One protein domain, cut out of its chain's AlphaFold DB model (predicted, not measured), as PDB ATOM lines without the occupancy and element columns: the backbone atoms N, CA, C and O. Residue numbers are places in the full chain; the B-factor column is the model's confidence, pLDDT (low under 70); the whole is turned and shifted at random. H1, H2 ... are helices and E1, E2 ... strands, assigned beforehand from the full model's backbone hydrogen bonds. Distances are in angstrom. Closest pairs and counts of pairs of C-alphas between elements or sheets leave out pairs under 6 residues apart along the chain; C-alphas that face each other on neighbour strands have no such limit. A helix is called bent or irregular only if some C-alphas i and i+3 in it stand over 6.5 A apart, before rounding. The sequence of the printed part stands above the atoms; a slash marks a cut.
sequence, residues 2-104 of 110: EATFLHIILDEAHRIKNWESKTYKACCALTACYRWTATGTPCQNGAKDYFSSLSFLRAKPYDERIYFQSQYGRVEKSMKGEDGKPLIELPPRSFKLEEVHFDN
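This is residues 2 to 104 of the 110 residues of the protein "SNF2_N domain-containing protein" of Tulasnella calospora MUT 4182 (UniProt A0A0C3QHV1). A ribbon of two parallel strands and four short helices make a small head, with H3 in the middle between E1, E2, H1 and H2 on one side and H4 on the other. From H4 a long tail leads away, and its residues 91 to 104 stick out. The 103 printed residues, under half in named elements, run E1, H1, H2, E2, H3, H4, class mixed; the whole is loose, radius of gyration of the C-alphas 18.5 A, spanning 57 by 51 by 20 A.

E1, residues 5 to 10, and E2, residues 32 to 37, are parallel neighbours; N 8 and O 34, 3.0 A apart, are within hydrogen-bond range. With H1, residues 13 to 16, and H2, residues 22 to 29, they form a strand-helix-strand unit, parallel strands joined through helices, its crossover right-handed. The hub H3, residues 48 to 57, touches H1, closest C-alphas Ile 16 and Ser 52, 6.3 A. H3 touches H2, closest C-alphas Cys 28 and Phe 56, 5.0 A, a steep tilt of 39 degrees, the same way. It touches H4, residues 65 to 72, closest C-alphas Phe 51 and Phe 68, 7.2 A. Every O i to N i+4 pair is within hydrogen-bond range in H2 and H4, 4 of 6 in H3; H1 is too short for one.

E1 begins at C-alpha 5 (18.657, 35.049, -38.821); E1 and E2 each measure 13.2 A. H3, 15.1 A, is only just irregular: C-alphas 49 and 52 are 6.51 A apart. H4 ends at C-alpha 72 (14.632, 19.964, -11.969).

The printed part has no cut and no long link between elements. The C-alphas farthest apart, Pro 61 and Asn 104, are 57.4 A apart. Residues 74, 75, 77 and 104 have pLDDT under 70.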
ATOM      1  N   GLU A   2      29.040  37.472 -39.927       71.19
ATOM      2  CA  GLU A   2      28.163  36.406 -39.431       71.19
ATOM      3  C   GLU A   2      26.731  36.720 -39.868       71.19
ATOM      4  O   GLU A   2      26.189  37.775 -39.538       71.19
ATOM      5  N   ALA A   3      26.134  35.833 -40.662       80.69
ATOM      6  CA  ALA A   3      24.734  35.954 -41.036       80.69
ATOM      7  C   ALA A   3      23.868  35.735 -39.786       80.69
ATOM      8  O   ALA A   3      23.948  34.689 -39.143       80.69
ATOM      9  N   THR A   4      23.054  36.730 -39.436       91.25
ATOM     10  CA  THR A   4      22.092  36.638 -38.330       91.25
ATOM     11  C   THR A   4      20.702  36.396 -38.897       91.25
ATOM     12  O   THR A   4      20.243  37.144 -39.758       91.25
ATOM     13  N   PHE A   5      20.025  35.356 -38.416       95.19
ATOM     14  CA  PHE A   5      18.657  35.049 -38.821       95.19
ATOM     15  C   PHE A   5      17.650  35.924 -38.066       95.19
ATOM     16  O   PHE A   5      17.846  36.262 -36.899       95.19
ATOM     17  N   LEU A   6      16.519  36.249 -38.696       96.31
ATOM     18  CA  LEU A   6      15.407  36.866 -37.972       96.31
ATOM     19  C   LEU A   6      14.748  35.831 -37.046       96.31
ATOM     20  O   LEU A   6      14.693  36.029 -35.835       96.31
ATOM     21  N   HIS A   7      14.314  34.701 -37.612       96.12
ATOM     22  CA  HIS A   7      13.637  33.607 -36.914       96.12
ATOM     23  C   HIS A   7      14.347  32.277 -37.161       96.12
ATOM     24  O   HIS A   7      14.728  31.982 -38.292       96.12
ATOM     25  N   ILE A   8      14.458  31.445 -36.124       97.00
ATOM     26  CA  ILE A   8      14.802  30.025 -36.258       97.00
ATOM     27  C   ILE A   8      13.752  29.202 -35.522       97.00
ATOM     28  O   ILE A   8      13.454  29.468 -34.357       97.00
ATOM     29  N   ILE A   9      13.214  28.193 -36.202       96.94
ATOM     30  CA  ILE A   9      12.223  27.265 -35.661       96.94
ATOM     31  C   ILE A   9      12.799  25.857 -35.784       96.94
ATOM     32  O   ILE A   9      13.153  25.430 -36.881       96.94
ATOM     33  N   LEU A  10      12.920  25.150 -34.661       96.00
ATOM     34  CA  LEU A  10      13.262  23.731 -34.657       96.00
ATOM     35  C   LEU A  10      11.978  22.911 -34.658       96.00
ATOM     36  O   LEU A  10      11.243  22.938 -33.670       96.00
ATOM     37  N   ASP A  11      11.738  22.190 -35.745       96.12
ATOM     38  CA  ASP A  11      10.694  21.174 -35.806       96.12
ATOM     39  C   ASP A  11      11.186  19.854 -35.200       96.12
ATOM     40  O   ASP A  11      12.374  19.518 -35.273       96.12
ATOM     41  N   GLU A  12      10.276  19.135 -34.553       94.00
ATOM     42  CA  GLU A  12      10.561  17.988 -33.694       94.00
ATOM     43  C   GLU A  12      11.774  18.218 -32.779       94.00
ATOM     44  O   GLU A  12      12.726  17.435 -32.727       94.00
ATOM     45  N   ALA A  13      11.739  19.324 -32.028       93.81
ATOM     46  CA  ALA A  13      12.845  19.806 -31.198       93.81
ATOM     47  C   ALA A  13      13.374  18.774 -30.184       93.81
ATOM     48  O   ALA A  13      14.527  18.852 -29.757       93.81
ATOM     49  N   HIS A  14      12.589  17.745 -29.852       92.56
ATOM     50  CA  HIS A  14      13.059  16.613 -29.054       92.56
ATOM     51  C   HIS A  14      14.276  15.891 -29.686       92.56
ATOM     52  O   HIS A  14      15.014  15.197 -28.986       92.56
ATOM     53  N   ARG A  15      14.560  16.093 -30.982       92.62
ATOM     54  CA  ARG A  15      15.771  15.610 -31.669       92.62
ATOM     55  C   ARG A  15      17.076  16.175 -31.106       92.62
ATOM     56  O   ARG A  15      18.103  15.506 -31.194       92.62
ATOM     57  N   ILE A  16      17.056  17.362 -30.492       93.56
ATOM     58  CA  ILE A  16      18.244  17.972 -29.869       93.56
ATOM     59  C   ILE A  16      18.333  17.730 -28.354       93.56
ATOM     60  O   ILE A  16      19.172  18.337 -27.690       93.56
ATOM     61  N   LYS A  17      17.519  16.826 -27.787       90.62
ATOM     62  CA  LYS A  17      17.466  16.549 -26.334       90.62
ATOM     63  C   LYS A  17      18.802  16.150 -25.697       90.62
ATOM     64  O   LYS A  17      18.993  16.325 -24.500       90.62
ATOM     65  N   ASN A  18      19.737  15.616 -26.483       90.38
ATOM     66  CA  ASN A  18      21.079  15.314 -26.000       90.38
ATOM     67  C   ASN A  18      21.990  16.545 -26.140       90.38
ATOM     68  O   ASN A  18      22.503  16.815 -27.231       90.38
ATOM     69  N   TRP A  19      22.237  17.241 -25.028       89.38
ATOM     70  CA  TRP A  19      23.101  18.427 -24.974       89.38
ATOM     71  C   TRP A  19      24.575  18.149 -25.326       89.38
ATOM     72  O   TRP A  19      25.344  19.063 -25.626       89.38
ATOM     73  N   GLU A  20      25.018  16.891 -25.292       91.25
ATOM     74  CA  GLU A  20      26.392  16.520 -25.654       91.25
ATOM     75  C   GLU A  20      26.556  16.355 -27.166       91.25
ATOM     76  O   GLU A  20      27.676  16.429 -27.686       91.25
ATOM     77  N   SER A  21      25.438  16.191 -27.882       94.88
ATOM     78  CA  SER A  21      25.425  15.951 -29.320       94.88
ATOM     79  C   SER A  21      25.970  17.139 -30.115       94.88
ATOM     80  O   SER A  21      25.802  18.309 -29.761       94.88
ATOM     81  N   LYS A  22      26.609  16.835 -31.250       96.25
ATOM     82  CA  LYS A  22      27.088  17.856 -32.194       96.25
ATOM     83  C   LYS A  22      25.929  18.682 -32.754       96.25
ATOM     84  O   LYS A  22      26.062  19.894 -32.871       96.25
ATOM     85  N   THR A  23      24.795  18.038 -33.032       95.38
ATOM     86  CA  THR A  23      23.583  18.689 -33.543       95.38
ATOM     87  C   THR A  23      23.071  19.747 -32.576       95.38
ATOM     88  O   THR A  23      22.873  20.885 -32.979       95.38
ATOM     89  N   TYR A  24      22.947  19.412 -31.289       95.88
ATOM     90  CA  TYR A  24      22.553  20.379 -30.267       95.88
ATOM     91  C   TYR A  24      23.488  21.595 -30.228       95.88
ATOM     92  O   TYR A  24      23.024  22.736 -30.262       95.88
ATOM     93  N   LYS A  25      24.806  21.351 -30.191       95.56
ATOM     94  CA  LYS A  25      25.817  22.417 -30.134       95.56
ATOM     95  C   LYS A  25      25.736  23.320 -31.364       95.56
ATOM     96  O   LYS A  25      25.757  24.538 -31.221       95.56
ATOM     97  N   ALA A  26      25.583  22.727 -32.548       95.62
ATOM     98  CA  ALA A  26      25.413  23.457 -33.799       95.62
ATOM     99  C   ALA A  26      24.136  24.312 -33.790       95.62
ATOM    100  O   ALA A  26      24.204  25.501 -34.083       95.62
ATOM    101  N   CYS A  27      22.991  23.752 -33.383       95.31
ATOM    102  CA  CYS A  27      21.730  24.491 -33.293       95.31
ATOM    103  C   CYS A  27      21.807  25.659 -32.298       95.31
ATOM    104  O   CYS A  27      21.333  26.751 -32.600       95.31
ATOM    105  N   CYS A  28      22.421  25.464 -31.127       94.56
ATOM    106  CA  CYS A  28      22.547  26.524 -30.120       94.56
ATOM    107  C   CYS A  28      23.508  27.649 -30.543       94.56
ATOM    108  O   CYS A  28      23.310  28.796 -30.127       94.56
ATOM    109  N   ALA A  29      24.508  27.331 -31.374       94.69
ATOM    110  CA  ALA A  29      25.486  28.283 -31.899       94.69
ATOM    111  C   ALA A  29      24.921  29.219 -32.981       94.69
ATOM    112  O   ALA A  29      25.494  30.281 -33.207       94.69
ATOM    113  N   LEU A  30      23.799  28.870 -33.623       94.06
ATOM    114  CA  LEU A  30      23.145  29.748 -34.598       94.06
ATOM    115  C   LEU A  30      22.752  31.080 -33.948       94.06
ATOM    116  O   LEU A  30      22.279  31.097 -32.812       94.06
ATOM    117  N   THR A  31      22.892  32.188 -34.675       94.31
ATOM    118  CA  THR A  31      22.520  33.531 -34.204       94.31
ATOM    119  C   THR A  31      21.169  33.932 -34.793       94.31
ATOM    120  O   THR A  31      20.984  33.895 -36.009       94.31
ATOM    121  N   ALA A  32      20.217  34.308 -33.931       95.25
ATOM    122  CA  ALA A  32      18.881  34.730 -34.344       95.25
ATOM    123  C   ALA A  32      18.216  35.677 -33.344       95.25
ATOM    124  O   ALA A  32      18.477  35.553 -32.143       95.25
ATOM    125  N   CYS A  33      17.338  36.559 -33.837       94.50
ATOM    126  CA  CYS A  33      16.527  37.462 -33.013       94.50
ATOM    127  C   CYS A  33      15.424  36.714 -32.255       94.50
ATOM    128  O   CYS A  33      15.277  36.911 -31.053       94.50
ATOM    129  N   TYR A  34      14.693  35.823 -32.933       95.44
ATOM    130  CA  TYR A  34      13.663  34.995 -32.306       95.44
ATOM    131  C   TYR A  34      13.898  33.511 -32.563       95.44
ATOM    132  O   TYR A  34      14.348  33.094 -33.635       95.44
ATOM    133  N   ARG A  35      13.574  32.707 -31.554       96.62
ATOM    134  CA  ARG A  35      13.832  31.271 -31.521       96.62
ATOM    135  C   ARG A  35      12.582  30.549 -31.069       96.62
ATOM    136  O   ARG A  35      11.956  30.968 -30.102       96.62
ATOM    137  N   TRP A  36      12.262  29.459 -31.745       96.25
ATOM    138  CA  TRP A  36      11.091  28.648 -31.451       96.25
ATOM    139  C   TRP A  36      11.453  27.170 -31.493       96.25
ATOM    140  O   TRP A  36      12.274  26.733 -32.300       96.25
ATOM    141  N   THR A  37      10.808  26.396 -30.631       95.38
ATOM    142  CA  THR A  37      10.886  24.936 -30.628       95.38
ATOM    143  C   THR A  37       9.477  24.387 -30.753       95.38
ATOM    144  O   THR A  37       8.638  24.672 -29.898       95.38
ATOM    145  N   ALA A  38       9.225  23.600 -31.791       94.62
ATOM    146  CA  ALA A  38       7.984  22.872 -31.996       94.62
ATOM    147  C   ALA A  38       8.255  21.374 -31.804       94.62
ATOM    148  O   ALA A  38       9.242  20.839 -32.303       94.62
ATOM    149  N   THR A  39       7.428  20.694 -31.012       92.81
ATOM    150  CA  THR A  39       7.521  19.241 -30.813       92.81
ATOM    151  C   THR A  39       6.192  18.712 -30.296       92.81
ATOM    152  O   THR A  39       5.611  19.288 -29.374       92.81
ATOM    153  N   GLY A  40       5.726  17.594 -30.853       91.50
ATOM    154  CA  GLY A  40       4.562  16.877 -30.324       91.50
ATOM    155  C   GLY A  40       4.870  16.118 -29.027       91.50
ATOM    156  O   GLY A  40       3.962  15.705 -28.311       91.50
ATOM    157  N   THR A  41       6.156  15.937 -28.699       88.62
ATOM    158  CA  THR A  41       6.614  15.177 -27.527       88.62
ATOM    159  C   THR A  41       7.640  15.972 -26.709       88.62
ATOM    160  O   THR A  41       8.836  15.678 -26.732       88.62
ATOM    161  N   PRO A  42       7.210  17.007 -25.966       80.62
ATOM    162  CA  PRO A  42       8.133  17.880 -25.238       80.62
ATOM    163  C   PRO A  42       8.849  17.194 -24.056       80.62
ATOM    164  O   PRO A  42       9.906  17.657 -23.640       80.62
ATOM    165  N   CYS A  43       8.314  16.081 -23.533       84.12
ATOM    166  CA  CYS A  43       8.897  15.318 -22.424       84.12
ATOM    167  C   CYS A  43       8.724  13.812 -22.630       84.12
ATOM    168  O   CYS A  43       7.635  13.270 -22.433       84.12
ATOM    169  N   GLN A  44       9.807  13.124 -22.989       79.75
ATOM    170  CA  GLN A  44       9.812  11.677 -23.200       79.75
ATOM    171  C   GLN A  44      10.279  10.968 -21.917       79.75
ATOM    172  O   GLN A  44       9.542  10.189 -21.300       79.75
ATOM    173  N   ASN A  45      11.472  11.327 -21.450       77.56
ATOM    174  CA  ASN A  45      12.214  10.670 -20.380       77.56
ATOM    175  C   ASN A  45      12.166  11.423 -19.043       77.56
ATOM    176  O   ASN A  45      12.504  10.852 -18.011       77.56
ATOM    177  N   GLY A  46      11.716  12.678 -19.030       80.62
ATOM    178  CA  GLY A  46      11.574  13.474 -17.811       80.62
ATOM    179  C   GLY A  46      11.974  14.929 -18.014       80.62
ATOM    180  O   GLY A  46      12.178  15.379 -19.140       80.62
ATOM    181  N   ALA A  47      12.117  15.662 -16.907       83.75
ATOM    182  CA  ALA A  47      12.392  17.098 -16.941       83.75
ATOM    183  C   ALA A  47      13.667  17.452 -17.735       83.75
ATOM    184  O   ALA A  47      13.719  18.485 -18.393       83.75
ATOM    185  N   LYS A  48      14.670  16.564 -17.748       83.88
ATOM    186  CA  LYS A  48      15.942  16.750 -18.470       83.88
ATOM    187  C   LYS A  48      15.768  16.994 -19.975       83.88
ATOM    188  O   LYS A  48      16.588  17.704 -20.549       83.88
ATOM    189  N   ASP A  49      14.703  16.481 -20.596       87.00
ATOM    190  CA  ASP A  49      14.462  16.659 -22.036       87.00
ATOM    191  C   ASP A  49      14.160  18.120 -22.412       87.00
ATOM    192  O   ASP A  49      14.424  18.538 -23.541       87.00
ATOM    193  N   TYR A  50      13.659  18.921 -21.467       89.75
ATOM    194  CA  TYR A  50      13.374  20.338 -21.694       89.75
ATOM    195  C   TYR A  50      14.631  21.201 -21.748       89.75
ATOM    196  O   TYR A  50      14.609  22.253 -22.386       89.75
ATOM    197  N   PHE A  51      15.724  20.772 -21.105       92.44
ATOM    198  CA  PHE A  51      16.936  21.581 -20.981       92.44
ATOM    199  C   PHE A  51      17.466  22.019 -22.348       92.44
ATOM    200  O   PHE A  51      17.745  23.197 -22.554       92.44
ATOM    201  N   SER A  52      17.540  21.096 -23.310       93.19
ATOM    202  CA  SER A  52      18.052  21.425 -24.639       93.19
ATOM    203  C   SER A  52      17.211  22.472 -25.362       93.19
ATOM    204  O   SER A  52      17.759  23.367 -26.005       93.19
ATOM    205  N   SER A  53      15.886  22.383 -25.242       94.44
ATOM    206  CA  SER A  53      14.965  23.355 -25.833       94.44
ATOM    207  C   SER A  53      15.108  24.718 -25.157       94.44
ATOM    208  O   SER A  53      15.247  25.724 -25.841       94.44
ATOM    209  N   LEU A  54      15.166  24.755 -23.823       94.94
ATOM    210  CA  LEU A  54      15.350  25.989 -23.048       94.94
ATOM    211  C   LEU A  54      16.692  26.663 -23.353       94.94
ATOM    212  O   LEU A  54      16.742  27.881 -23.527       94.94
ATOM    213  N   SER A  55      17.755  25.872 -23.506       95.00
ATOM    214  CA  SER A  55      19.065  26.372 -23.915       95.00
ATOM    215  C   SER A  55      19.059  26.905 -25.343       95.00
ATOM    216  O   SER A  55      19.613  27.973 -25.602       95.00
ATOM    217  N   PHE A  56      18.407  26.212 -26.281       95.75
ATOM    218  CA  PHE A  56      18.262  26.727 -27.639       95.75
ATOM    219  C   PHE A  56      17.504  28.059 -27.643       95.75
ATOM    220  O   PHE A  56      17.968  29.006 -28.277       95.75
ATOM    221  N   LEU A  57      16.402  28.154 -26.894       95.88
ATOM    222  CA  LEU A  57      15.585  29.362 -26.739       95.88
ATOM    223  C   LEU A  57      16.292  30.495 -25.973       95.88
ATOM    224  O   LEU A  57      15.824  31.628 -26.033       95.88
ATOM    225  N   ARG A  58      17.418  30.217 -25.295       95.19
ATOM    226  CA  ARG A  58      18.134  31.150 -24.400       95.19
ATOM    227  C   ARG A  58      17.245  31.675 -23.265       95.19
ATOM    228  O   ARG A  58      17.269  32.857 -22.918       95.19
ATOM    229  N   ALA A  59      16.421  30.787 -22.712       94.31
ATOM    230  CA  ALA A  59      15.467  31.104 -21.658       94.31
ATOM    231  C   ALA A  59      16.162  31.172 -20.288       94.31
ATOM    232  O   ALA A  59      16.118  30.216 -19.516       94.31
ATOM    233  N   LYS A  60      16.805  32.301 -19.978       93.94
ATOM    234  CA  LYS A  60      17.478  32.511 -18.687       93.94
ATOM    235  C   LYS A  60      16.502  32.513 -17.505       93.94
ATOM    236  O   LYS A  60      15.409  33.066 -17.637       93.94
ATOM    237  N   PRO A  61      16.889  31.962 -16.338       94.06
ATOM    238  CA  PRO A  61      18.151  31.256 -16.031       94.06
ATOM    239  C   PRO A  61      18.122  29.748 -16.363       94.06
ATOM    240  O   PRO A  61      19.011  28.993 -15.978       94.06
ATOM    241  N   TYR A  62      17.073  29.264 -17.026       92.50
ATOM    242  CA  TYR A  62      16.833  27.837 -17.255       92.50
ATOM    243  C   TYR A  62      17.718  27.216 -18.345       92.50
ATOM    244  O   TYR A  62      17.804  25.992 -18.440       92.50
ATOM    245  N   ASP A  63      18.372  28.045 -19.154       92.25
ATOM    246  CA  ASP A  63      19.419  27.656 -20.100       92.25
ATOM    247  C   ASP A  63      20.757  27.326 -19.411       92.25
ATOM    248  O   ASP A  63      21.634  26.703 -20.015       92.25
ATOM    249  N   GLU A  64      20.915  27.667 -18.131       93.12
ATOM    250  CA  GLU A  64      22.098  27.329 -17.350       93.12
ATOM    251  C   GLU A  64      21.984  25.929 -16.746       93.12
ATOM    252  O   GLU A  64      21.138  25.639 -15.897       93.12
ATOM    253  N   ARG A  65      22.896  25.036 -17.141       89.81
ATOM    254  CA  ARG A  65      22.861  23.619 -16.747       89.81
ATOM    255  C   ARG A  65      22.853  23.406 -15.233       89.81
ATOM    256  O   ARG A  65      22.096  22.572 -14.744       89.81
ATOM    257  N   ILE A  66      23.700  24.129 -14.499       90.88
ATOM    258  CA  ILE A  66      23.825  23.974 -13.040       90.88
ATOM    259  C   ILE A  66      22.522  24.395 -12.363       90.88
ATOM    260  O   ILE A  66      21.986  23.650 -11.539       90.88
ATOM    261  N   TYR A  67      21.979  25.547 -12.765       92.56
ATOM    262  CA  TYR A  67      20.701  26.035 -12.271       92.56
ATOM    263  C   TYR A  67      19.582  25.032 -12.574       92.56
ATOM    264  O   TYR A  67      18.918  24.552 -11.653       92.56
ATOM    265  N   PHE A  68      19.440  24.627 -13.838       91.19
ATOM    266  CA  PHE A  68      18.417  23.679 -14.270       91.19
ATOM    267  C   PHE A  68      18.488  22.358 -13.497       91.19
ATOM    268  O   PHE A  68      17.480  21.859 -12.998       91.19
ATOM    269  N   GLN A  69      19.686  21.793 -13.353       88.06
ATOM    270  CA  GLN A  69      19.881  20.528 -12.656       88.06
ATOM    271  C   GLN A  69      19.605  20.645 -11.152       88.06
ATOM    272  O   GLN A  69      19.069  19.702 -10.570       88.06
ATOM    273  N   SER A  70      19.906  21.791 -10.532       88.31
ATOM    274  CA  SER A  70      19.587  22.030  -9.119       88.31
ATOM    275  C   SER A  70      18.077  22.022  -8.850       88.31
ATOM    276  O   SER A  70      17.645  21.460  -7.847       88.31
ATOM    277  N   GLN A  71      17.282  22.585  -9.767       86.06
ATOM    278  CA  GLN A  71      15.835  22.740  -9.602       86.06
ATOM    279  C   GLN A  71      15.051  21.516 -10.091       86.06
ATOM    280  O   GLN A  71      14.133  21.049  -9.423       86.06
ATOM    281  N   TYR A  72      15.427  20.966 -11.248       82.75
ATOM    282  CA  TYR A  72      14.632  19.964 -11.969       82.75
ATOM    283  C   TYR A  72      15.328  18.611 -12.112       82.75
ATOM    284  O   TYR A  72      14.716  17.642 -12.558       82.75
ATOM    285  N   GLY A  73      16.602  18.502 -11.726       72.88
ATOM    286  CA  GLY A  73      17.367  17.261 -11.852       72.88
ATOM    287  C   GLY A  73      16.925  16.149 -10.901       72.88
ATOM    288  O   GLY A  73      17.341  15.009 -11.098       72.88
ATOM    289  N   ARG A  74      16.107  16.472  -9.889       67.88
ATOM    290  CA  ARG A  74      15.695  15.543  -8.830       67.88
ATOM    291  C   ARG A  74      14.367  14.839  -9.080       67.88
ATOM    292  O   ARG A  74      14.163  13.820  -8.447       67.88
ATOM    293  N   VAL A  75      13.492  15.342  -9.955       66.44
ATOM    294  CA  VAL A  75      12.127  14.803 -10.103       66.44
ATOM    295  C   VAL A  75      12.083  13.731 -11.192       66.44
ATOM    296  O   VAL A  75      12.155  14.040 -12.383       66.44
ATOM    297  N   GLU A  76      11.935  12.469 -10.790       71.25
ATOM    298  CA  GLU A  76      11.762  11.331 -11.700       71.25
ATOM    299  C   GLU A  76      10.403  10.653 -11.493       71.25
ATOM    300  O   GLU A  76       9.875  10.592 -10.385       71.25
ATOM    301  N   LYS A  77       9.828  10.110 -12.576       67.50
ATOM    302  CA  LYS A  77       8.504   9.450 -12.567       67.50
ATOM    303  C   LYS A  77       8.447   8.229 -11.633       67.50
ATOM    304  O   LYS A  77       7.367   7.778 -11.279       67.50
ATOM    305  N   SER A  78       9.608   7.682 -11.280       70.56
ATOM    306  CA  SER A  78       9.805   6.529 -10.398       70.56
ATOM    307  C   SER A  78       9.960   6.899  -8.922       70.56
ATOM    308  O   SER A  78      10.056   5.998  -8.086       70.56
ATOM    309  N   MET A  79      10.024   8.192  -8.585       75.62
ATOM    310  CA  MET A  79      10.203   8.622  -7.203       75.62
ATOM    311  C   MET A  79       9.019   8.215  -6.334       75.62
ATOM    312  O   MET A  79       7.857   8.300  -6.743       75.62
ATOM    313  N   LYS A  80       9.347   7.816  -5.108       80.38
ATOM    314  CA  LYS A  80       8.390   7.432  -4.078       80.38
ATOM    315  C   LYS A  80       8.378   8.469  -2.957       80.38
ATOM    316  O   LYS A  80       9.420   9.052  -2.664       80.38
ATOM    317  N   GLY A  81       7.210   8.693  -2.365       82.31
ATOM    318  CA  GLY A  81       7.064   9.451  -1.129       82.31
ATOM    319  C   GLY A  81       7.648   8.697   0.067       82.31
ATOM    320  O   GLY A  81       8.103   7.556  -0.052       82.31
ATOM    321  N   GLU A  82       7.614   9.329   1.240       84.38
ATOM    322  CA  GLU A  82       8.034   8.702   2.505       84.38
ATOM    323  C   GLU A  82       7.209   7.449   2.846       84.38
ATOM    324  O   GLU A  82       7.682   6.546   3.530       84.38
ATOM    325  N   ASP A  83       5.996   7.360   2.307       85.19
ATOM    326  CA  ASP A  83       5.072   6.234   2.420       85.19
ATOM    327  C   ASP A  83       5.388   5.062   1.466       85.19
ATOM    328  O   ASP A  83       4.682   4.053   1.456       85.19
ATOM    329  N   GLY A  84       6.432   5.185   0.637       82.69
ATOM    330  CA  GLY A  84       6.828   4.177  -0.346       82.69
ATOM    331  C   GLY A  84       5.930   4.109  -1.587       82.69
ATOM    332  O   GLY A  84       6.178   3.266  -2.461       82.69
ATOM    333  N   LYS A  85       4.924   4.985  -1.708       84.00
ATOM    334  CA  LYS A  85       4.050   5.075  -2.885       84.00
ATOM    335  C   LYS A  85       4.633   6.028  -3.926       84.00
ATOM    336  O   LYS A  85       5.386   6.927  -3.561       84.00
ATOM    337  N   PRO A  86       4.327   5.856  -5.224       81.50
ATOM    338  CA  PRO A  86       4.736   6.811  -6.252       81.50
ATOM    339  C   PRO A  86       4.255   8.225  -5.911       81.50
ATOM    340  O   PRO A  86       3.115   8.392  -5.488       81.50
ATOM    341  N   LEU A  87       5.088   9.243  -6.148       79.75
ATOM    342  CA  LEU A  87       4.690  10.646  -5.940       79.75
ATOM    343  C   LEU A  87       3.480  11.055  -6.796       79.75
ATOM    344  O   LEU A  87       2.738  11.963  -6.430       79.75
ATOM    345  N   ILE A  88       3.313  10.417  -7.957       80.38
ATOM    346  CA  ILE A  88       2.210  10.649  -8.888       80.38
ATOM    347  C   ILE A  88       1.704   9.287  -9.359       80.38
ATOM    348  O   ILE A  88       2.465   8.501  -9.928       80.38
ATOM    349  N   GLU A  89       0.414   9.023  -9.167       77.62
ATOM    350  CA  GLU A  89      -0.246   7.873  -9.777       77.62
ATOM    351  C   GLU A  89      -0.469   8.140 -11.266       77.62
ATOM    352  O   GLU A  89      -1.154   9.083 -11.668       77.62
ATOM    353  N   LEU A  90       0.162   7.318 -12.102       77.50
ATOM    354  CA  LEU A  90      -0.005   7.384 -13.546       77.50
ATOM    355  C   LEU A  90      -1.185   6.504 -13.969       77.50
ATOM    356  O   LEU A  90      -1.342   5.403 -13.439       77.50
ATOM    357  N   PRO A  91      -1.982   6.936 -14.960       82.44
ATOM    358  CA  PRO A  91      -3.033   6.095 -15.511       82.44
ATOM    359  C   PRO A  91      -2.440   4.814 -16.127       82.44
ATOM    360  O   PRO A  91      -1.302   4.825 -16.619       82.44
ATOM    361  N   PRO A  92      -3.203   3.709 -16.141       81.75
ATOM    362  CA  PRO A  92      -2.758   2.460 -16.744       81.75
ATOM    363  C   PRO A  92      -2.500   2.647 -18.246       81.75
ATOM    364  O   PRO A  92      -3.291   3.266 -18.958       81.75
ATOM    365  N   ARG A  93      -1.384   2.104 -18.743       78.69
ATOM    366  CA  ARG A  93      -1.073   2.080 -20.179       78.69
ATOM    367  C   ARG A  93      -1.671   0.824 -20.808       78.69
ATOM    368  O   ARG A  93      -1.331  -0.280 -20.398       78.69
ATOM    369  N   SER A  94      -2.517   0.991 -21.820       80.62
ATOM    370  CA  SER A  94      -2.989  -0.107 -22.667       80.62
ATOM    371  C   SER A  94      -2.045  -0.293 -23.852       80.62
ATOM    372  O   SER A  94      -1.834   0.647 -24.619       80.62
ATOM    373  N   PHE A  95      -1.505  -1.495 -24.026       82.12
ATOM    374  CA  PHE A  95      -0.725  -1.866 -25.205       82.12
ATOM    375  C   PHE A  95      -1.594  -2.722 -26.125       82.12
ATOM    376  O   PHE A  95      -2.275  -3.633 -25.655       82.12
ATOM    377  N   LYS A  96      -1.581  -2.427 -27.426       82.25
ATOM    378  CA  LYS A  96      -2.139  -3.300 -28.460       82.25
ATOM    379  C   LYS A  96      -0.979  -3.850 -29.271       82.25
ATOM    380  O   LYS A  96      -0.177  -3.071 -29.780       82.25
ATOM    381  N   LEU A  97      -0.877  -5.171 -29.337       80.94
ATOM    382  CA  LEU A  97       0.022  -5.851 -30.256       80.94
ATOM    383  C   LEU A  97      -0.793  -6.163 -31.511       80.94
ATOM    384  O   LEU A  97      -1.775  -6.897 -31.429       80.94
ATOM    385  N   GLU A  98      -0.418  -5.575 -32.638       83.25
ATOM    386  CA  GLU A  98      -0.950  -5.958 -33.943       83.25
ATOM    387  C   GLU A  98       0.150  -6.735 -34.663       83.25
ATOM    388  O   GLU A  98       1.199  -6.183 -34.998       83.25
ATOM    389  N   GLU A  99      -0.058  -8.040 -34.829       82.12
ATOM    390  CA  GLU A  99       0.814  -8.870 -35.656       82.12
ATOM    391  C   GLU A  99       0.490  -8.605 -37.125       82.12
ATOM    392  O   GLU A  99      -0.649  -8.754 -37.566       82.12
ATOM    393  N   VAL A 100       1.501  -8.186 -37.881       82.38
ATOM    394  CA  VAL A 100       1.385  -7.953 -39.319       82.38
ATOM    395  C   VAL A 100       1.997  -9.151 -40.034       82.38
ATOM    396  O   VAL A 100       3.177  -9.454 -39.849       82.38
ATOM    397  N   HIS A 101       1.198  -9.835 -40.851       80.38
ATOM    398  CA  HIS A 101       1.700 -10.846 -41.774       80.38
ATOM    399  C   HIS A 101       2.180 -10.160 -43.053       80.38
ATOM    400  O   HIS A 101       1.410  -9.467 -43.712       80.38
ATOM    401  N   PHE A 102       3.455 -10.345 -43.381       72.38
ATOM    402  CA  PHE A 102       4.025  -9.890 -44.645       72.38
ATOM    403  C   PHE A 102       3.615 -10.847 -45.766       72.38
ATOM    404  O   PHE A 102       3.712 -12.066 -45.602       72.38
ATOM    405  N   ASP A 103       3.174 -10.305 -46.899       78.12
ATOM    406  CA  ASP A 103       2.891 -11.109 -48.086       78.12
ATOM    407  C   ASP A 103       4.189 -11.411 -48.852       78.12
ATOM    408  O   ASP A 103       5.161 -10.656 -48.827       78.12
ATOM    409  N   ASN A 104       4.207 -12.525 -49.591       65.25
ATOM    410  CA  ASN A 104       5.388 -13.038 -50.306       65.25
ATOM    411  C   ASN A 104       6.043 -12.049 -51.302       65.25
ATOM    412  O   ASN A 104       7.165 -12.293 -51.752       65.25
TER     413      ASN A 104